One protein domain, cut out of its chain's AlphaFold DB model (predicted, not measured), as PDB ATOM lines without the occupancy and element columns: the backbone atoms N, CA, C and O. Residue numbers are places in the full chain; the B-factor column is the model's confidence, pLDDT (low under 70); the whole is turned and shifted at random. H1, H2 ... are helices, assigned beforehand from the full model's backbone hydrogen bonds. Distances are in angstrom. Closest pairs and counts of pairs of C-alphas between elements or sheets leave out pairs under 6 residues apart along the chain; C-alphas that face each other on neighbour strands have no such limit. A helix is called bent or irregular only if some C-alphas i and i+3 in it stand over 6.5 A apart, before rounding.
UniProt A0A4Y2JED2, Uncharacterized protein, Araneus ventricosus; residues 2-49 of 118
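What this domain is: This is residues 2 to 49 of the 118 residues of an uncharacterized protein of Araneus ventricosus (UniProt A0A4Y2JED2). The model has the shape of a hook: a long helix, H1, makes the shank, and after it the chain passes through the short H2 and folds back as H3, whose end comes near the last part of H1. Residues 2 to 11 of H1 stick out as a free arm, and residues 40 to 49 form a tail with no named element. The printed part has 48 residues with three named helices, H1, H2 and H3 in that order, and no named strand; the class is all helix. It is loose, with a radius of gyration of the C-alphas of 12.3 A, and elongated, spanning 40 by 23 by 16 A.

Where its parts are: Find C-alpha 2 at (148.051, 145.192, 202.153); from there H1 runs through residues 2 to 18, 24.1 A, to C-alpha 18 at (150.384, 166.839, 212.537). Near residue 12 it has a kink of 48 degrees; it is neither bent nor irregular, but only just: C-alphas 12 and 15 are 6.2 A apart. H2 is residues 22 to 25. H3, residues 29 to 39, runs 15.6 A and ends at C-alpha 39, (155.624, 168.052, 201.981).

How they stand to each other: H1 and H2 are apart, joined by a tight link. H2 and H3 only just touch, with 3 pairs of C-alphas within 8 A; look at Leu 23 and Arg 32, their closest C-alphas, 5.6 A apart. H1 and H3 are close but not clearly touching: their closest C-alphas, of Asp 16 and Arg 39, are 6.4 A apart. They run opposite ways at a shallow tilt of 11 degrees. In H3 every O i to N i+4 pair is within hydrogen-bond range, in H1 9 of 13; H2 is too short for such a pair.

The domain as a whole: The C-alphas of Trp 2 and Lys 27, the two farthest apart, are 40.7 A from each other. Without residues 2 to 11, which stand free, the body spans 24 by 19 by 16 A. The printed part has no cut, and the link from H2 to H3 is tight too. The mean pLDDT of the printed part is 82.8; residue 2 is under 70.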
ATOM      1  N   TRP A   2     148.608 143.952 202.741       65.88
ATOM      2  CA  TRP A   2     148.051 145.192 202.153       65.88
ATOM      3  C   TRP A   2     147.849 146.367 203.132       65.88
ATOM      4  O   TRP A   2     148.357 147.453 202.877       65.88
ATOM      5  N   ARG A   3     147.235 146.141 204.304       79.50
ATOM      6  CA  ARG A   3     147.061 147.196 205.330       79.50
ATOM      7  C   ARG A   3     148.369 147.764 205.887       79.50
ATOM      8  O   ARG A   3     148.416 148.914 206.298       79.50
ATOM      9  N   GLN A   4     149.426 146.955 205.936       79.88
ATOM     10  CA  GLN A   4     150.716 147.400 206.463       79.88
ATOM     11  C   GLN A   4     151.443 148.280 205.447       79.88
ATOM     12  O   GLN A   4     152.046 149.275 205.830       79.88
ATOM     13  N   GLN A   5     151.347 147.943 204.161       76.94
ATOM     14  CA  GLN A   5     151.912 148.770 203.103       76.94
ATOM     15  C   GLN A   5     151.209 150.129 203.028       76.94
ATOM     16  O   GLN A   5     151.870 151.152 202.908       76.94
ATOM     17  N   GLU A   6     149.884 150.147 203.169       82.12
ATOM     18  CA  GLU A   6     149.098 151.381 203.239       82.12
ATOM     19  C   GLU A   6     149.464 152.226 204.466       82.12
ATOM     20  O   GLU A   6     149.665 153.429 204.339       82.12
ATOM     21  N   PHE A   7     149.643 151.599 205.634       80.44
ATOM     22  CA  PHE A   7     150.122 152.285 206.834       80.44
ATOM     23  C   PHE A   7     151.500 152.923 206.625       80.44
ATOM     24  O   PHE A   7     151.669 154.100 206.923       80.44
ATOM     25  N   ILE A   8     152.463 152.174 206.075       78.25
ATOM     26  CA  ILE A   8     153.817 152.674 205.797       78.25
ATOM     27  C   ILE A   8     153.771 153.828 204.792       78.25
ATOM     28  O   ILE A   8     154.399 154.854 205.023       78.25
ATOM     29  N   ASN A   9     152.985 153.694 203.723       77.38
ATOM     30  CA  ASN A   9     152.823 154.751 202.727       77.38
ATOM     31  C   ASN A   9     152.127 155.998 203.316       77.38
ATOM     32  O   ASN A   9     152.395 157.111 202.883       77.38
ATOM     33  N   ASN A  10     151.255 155.832 204.317       82.31
ATOM     34  CA  ASN A  10     150.559 156.933 204.987       82.31
ATOM     35  C   ASN A  10     151.395 157.612 206.089       82.31
ATOM     36  O   ASN A  10     151.061 158.719 206.512       82.31
ATOM     37  N   LEU A  11     152.502 157.006 206.543       79.25
ATOM     38  CA  LEU A  11     153.427 157.678 207.468       79.25
ATOM     39  C   LEU A  11     153.933 158.993 206.886       79.25
ATOM     40  O   LEU A  11     154.215 159.925 207.638       79.25
ATOM     41  N   ASP A  12     153.999 159.090 205.558       73.56
ATOM     42  CA  ASP A  12     154.438 160.317 204.938       73.56
ATOM     43  C   ASP A  12     153.449 161.481 205.131       73.56
ATOM     44  O   ASP A  12     153.859 162.615 205.393       73.56
ATOM     45  N   ASN A  13     152.151 161.192 205.129       81.50
ATOM     46  CA  ASN A  13     151.110 162.193 205.358       81.50
ATOM     47  C   ASN A  13     150.993 162.576 206.839       81.50
ATOM     48  O   ASN A  13     150.451 163.630 207.163       81.50
ATOM     49  N   LEU A  14     151.489 161.738 207.756       84.94
ATOM     50  CA  LEU A  14     151.400 161.988 209.196       84.94
ATOM     51  C   LEU A  14     152.089 163.296 209.586       84.94
ATOM     52  O   LEU A  14     151.570 164.040 210.418       84.94
ATOM     53  N   PHE A  15     153.240 163.586 208.978       78.06
ATOM     54  CA  PHE A  15     153.960 164.829 209.232       78.06
ATOM     55  C   PHE A  15     153.135 166.042 208.787       78.06
ATOM     56  O   PHE A  15     152.969 166.985 209.559       78.06
ATOM     57  N   ASP A  16     152.543 165.969 207.596       82.12
ATOM     58  CA  ASP A  16     151.739 167.040 207.006       82.12
ATOM     59  C   ASP A  16     150.456 167.300 207.807       82.12
ATOM     60  O   ASP A  16     150.082 168.455 208.007       82.12
ATOM     61  N   ILE A  17     149.823 166.237 208.318       85.50
ATOM     62  CA  ILE A  17     148.622 166.308 209.164       85.50
ATOM     63  C   ILE A  17     148.959 166.894 210.537       85.50
ATOM     64  O   ILE A  17     148.293 167.822 210.991       85.50
ATOM     65  N   ALA A  18     149.999 166.382 211.201       86.69
ATOM     66  CA  ALA A  18     150.384 166.839 212.537       86.69
ATOM     67  C   ALA A  18     150.882 168.296 212.545       86.69
ATOM     68  O   ALA A  18     150.799 168.968 213.569       86.69
ATOM     69  N   HIS A  19     151.379 168.786 211.406       85.12
ATOM     70  CA  HIS A  19     151.977 170.113 211.262       85.12
ATOM     71  C   HIS A  19     151.226 170.974 210.240       85.12
ATOM     72  O   HIS A  19     151.839 171.824 209.585       85.12
ATOM     73  N   ALA A  20     149.912 170.774 210.085       86.69
ATOM     74  CA  ALA A  20     149.095 171.498 209.109       86.69
ATOM     75  C   ALA A  20     149.279 173.024 209.225       86.69
ATOM     76  O   ALA A  20     149.585 173.683 208.224       86.69
ATOM     77  N   ASP A  21     149.249 173.538 210.459       91.81
ATOM     78  CA  ASP A  21     149.345 174.968 210.781       91.81
ATOM     79  C   ASP A  21     150.780 175.513 210.811       91.81
ATOM     80  O   ASP A  21     150.981 176.727 210.886       91.81
ATOM     81  N   ALA A  22     151.808 174.659 210.714       89.81
ATOM     82  CA  ALA A  22     153.201 175.093 210.839       89.81
ATOM     83  C   ALA A  22     153.575 176.173 209.808       89.81
ATOM     84  O   ALA A  22     154.277 177.121 210.148       89.81
ATOM     85  N   LEU A  23     153.040 176.098 208.582       88.00
ATOM     86  CA  LEU A  23     153.262 177.117 207.545       88.00
ATOM     87  C   LEU A  23     152.692 178.498 207.906       88.00
ATOM     88  O   LEU A  23     153.212 179.509 207.438       88.00
ATOM     89  N   GLN A  24     151.629 178.547 208.712       89.88
ATOM     90  CA  GLN A  24     151.027 179.797 209.183       89.88
ATOM     91  C   GLN A  24     151.777 180.361 210.394       89.88
ATOM     92  O   GLN A  24     151.847 181.575 210.568       89.88
ATOM     93  N   LEU A  25     152.351 179.481 211.220       91.81
ATOM     94  CA  LEU A  25     153.114 179.853 212.413       91.81
ATOM     95  C   LEU A  25     154.542 180.318 212.090       91.81
ATOM     96  O   LEU A  25     155.107 181.117 212.841       91.81
ATOM     97  N   MET A  26     155.134 179.835 210.994       91.62
ATOM     98  CA  MET A  26     156.472 180.252 210.574       91.62
ATOM     99  C   MET A  26     156.481 181.704 210.091       91.62
ATOM    100  O   MET A  26     155.714 182.098 209.214       91.62
ATOM    101  N   LYS A  27     157.401 182.490 210.657       93.00
ATOM    102  CA  LYS A  27     157.593 183.915 210.341       93.00
ATOM    103  C   LYS A  27     158.710 184.163 209.327       93.00
ATOM    104  O   LYS A  27     158.753 185.232 208.731       93.00
ATOM    105  N   ILE A  28     159.617 183.201 209.187       94.75
ATOM    106  CA  ILE A  28     160.770 183.249 208.290       94.75
ATOM    107  C   ILE A  28     160.364 182.566 206.980       94.75
ATOM    108  O   ILE A  28     159.805 181.465 207.001       94.75
ATOM    109  N   GLU A  29     160.606 183.222 205.846       92.00
ATOM    110  CA  GLU A  29     160.187 182.699 204.540       92.00
ATOM    111  C   GLU A  29     161.020 181.476 204.147       92.00
ATOM    112  O   GLU A  29     160.486 180.499 203.633       92.00
ATOM    113  N   GLU A  30     162.309 181.471 204.477       90.44
ATOM    114  CA  GLU A  30     163.203 180.335 204.268       90.44
ATOM    115  C   GLU A  30     162.687 179.069 204.970       90.44
ATOM    116  O   GLU A  30     162.664 177.996 204.366       90.44
ATOM    117  N   ASP A  31     162.185 179.193 206.203       89.62
ATOM    118  CA  ASP A  31     161.613 178.077 206.964       89.62
ATOM    119  C   ASP A  31     160.287 177.595 206.357       89.62
ATOM    120  O   ASP A  31     160.019 176.393 206.305       89.62
ATOM    121  N   ARG A  32     159.457 178.514 205.840       90.88
ATOM    122  CA  ARG A  32     158.229 178.162 205.100       90.88
ATOM    123  C   ARG A  32     158.551 177.384 203.833       90.88
ATOM    124  O   ARG A  32     157.932 176.350 203.586       90.88
ATOM    125  N   MET A  33     159.521 177.855 203.054       89.81
ATOM    126  CA  MET A  33     159.979 177.187 201.837       89.81
ATOM    127  C   MET A  33     160.565 175.812 202.156       89.81
ATOM    128  O   MET A  33     160.259 174.827 201.486       89.81
ATOM    129  N   PHE A  34     161.346 175.719 203.230       87.56
ATOM    130  CA  PHE A  34     161.897 174.462 203.707       87.56
ATOM    131  C   PHE A  34     160.802 173.456 204.107       87.56
ATOM    132  O   PHE A  34     160.838 172.302 203.675       87.56
ATOM    133  N   LEU A  35     159.784 173.891 204.856       88.00
ATOM    134  CA  LEU A  35     158.633 173.056 205.213       88.00
ATOM    135  C   LEU A  35     157.821 172.634 203.983       88.00
ATOM    136  O   LEU A  35     157.390 171.487 203.913       88.00
ATOM    137  N   GLN A  36     157.646 173.503 202.985       87.94
ATOM    138  CA  GLN A  36     157.010 173.118 201.719       87.94
ATOM    139  C   GLN A  36     157.804 172.010 201.012       87.94
ATOM    140  O   GLN A  36     157.220 171.011 200.597       87.94
ATOM    141  N   CYS A  37     159.135 172.116 200.967       86.62
ATOM    142  CA  CYS A  37     160.017 171.083 200.413       86.62
ATOM    143  C   CYS A  37     159.968 169.746 201.177       86.62
ATOM    144  O   CYS A  37     160.339 168.713 200.618       86.62
ATOM    145  N   GLN A  38     159.519 169.730 202.437       81.75
ATOM    146  CA  GLN A  38     159.284 168.491 203.187       81.75
ATOM    147  C   GLN A  38     157.969 167.801 202.814       81.75
ATOM    148  O   GLN A  38     157.914 166.574 202.891       81.75
ATOM    149  N   ARG A  39     156.948 168.562 202.393       85.81
ATOM    150  CA  ARG A  39     155.624 168.052 201.981       85.81
ATOM    151  C   ARG A  39     155.614 167.490 200.554       85.81
ATOM    152  O   ARG A  39     154.717 166.744 200.179       85.81
ATOM    153  N   VAL A  40     156.608 167.844 199.734       83.44
ATOM    154  CA  VAL A  40     156.739 167.316 198.367       83.44
ATOM    155  C   VAL A  40     157.128 165.826 198.414       83.44
ATOM    156  O   VAL A  40     158.069 165.469 199.132       83.44
ATOM    157  N   PRO A  41     156.461 164.942 197.643       76.38
ATOM    158  CA  PRO A  41     156.831 163.529 197.559       76.38
ATOM    159  C   PRO A  41     158.289 163.359 197.110       76.38
ATOM    160  O   PRO A  41     158.780 164.078 196.243       76.38
ATOM    161  N   GLY A  42     159.007 162.422 197.733       75.19
ATOM    162  CA  GLY A  42     160.466 162.292 197.589       75.19
ATOM    163  C   GLY A  42     161.276 163.188 198.537       75.19
ATOM    164  O   GLY A  42     162.484 163.005 198.653       75.19
ATOM    165  N   ARG A  43     160.606 164.105 199.251       70.00
ATOM    166  CA  ARG A  43     161.100 164.923 200.369       70.00
ATOM    167  C   ARG A  43     162.502 165.521 200.172       70.00
ATOM    168  O   ARG A  43     163.401 165.236 200.966       70.00
ATOM    169  N   PRO A  44     162.706 166.412 199.185       74.00
ATOM    170  CA  PRO A  44     163.982 167.113 199.016       74.00
ATOM    171  C   PRO A  44     164.422 167.895 200.266       74.00
ATOM    172  O   PRO A  44     165.613 168.060 200.501       74.00
ATOM    173  N   GLY A  45     163.464 168.349 201.086       70.94
ATOM    174  CA  GLY A  45     163.713 169.008 202.374       70.94
ATOM    175  C   GLY A  45     163.946 168.056 203.557       70.94
ATOM    176  O   GLY A  45     163.926 168.494 204.708       70.94
ATOM    177  N   HIS A  46     164.103 166.747 203.332       77.69
ATOM    178  CA  HIS A  46     164.350 165.798 204.415       77.69
ATOM    179  C   HIS A  46     165.731 166.039 205.039       77.69
ATOM    180  O   HIS A  46     166.759 165.866 204.385       77.69
ATOM    181  N   LEU A  47     165.768 166.362 206.338       74.06
ATOM    182  CA  LEU A  47     167.009 166.391 207.127       74.06
ATOM    183  C   LEU A  47     167.427 164.964 207.485       74.06
ATOM    184  O   LEU A  47     167.478 164.575 208.652       74.06
ATOM    185  N   GLY A  48     167.695 164.156 206.464       74.00
ATOM    186  CA  GLY A  48     168.291 162.846 206.644       74.00
ATOM    187  C   GLY A  48     169.731 163.026 207.100       74.00
ATOM    188  O   GLY A  48     170.594 163.408 206.311       74.00
ATOM    189  N   GLY A  49     170.015 162.758 208.374       73.50
ATOM    190  CA  GLY A  49     171.388 162.738 208.861       73.50
ATOM    191  C   GLY A  49     172.185 161.660 208.128       73.50
ATOM    192  O   GLY A  49     171.882 160.471 208.251       73.50
TER     193      GLY A  49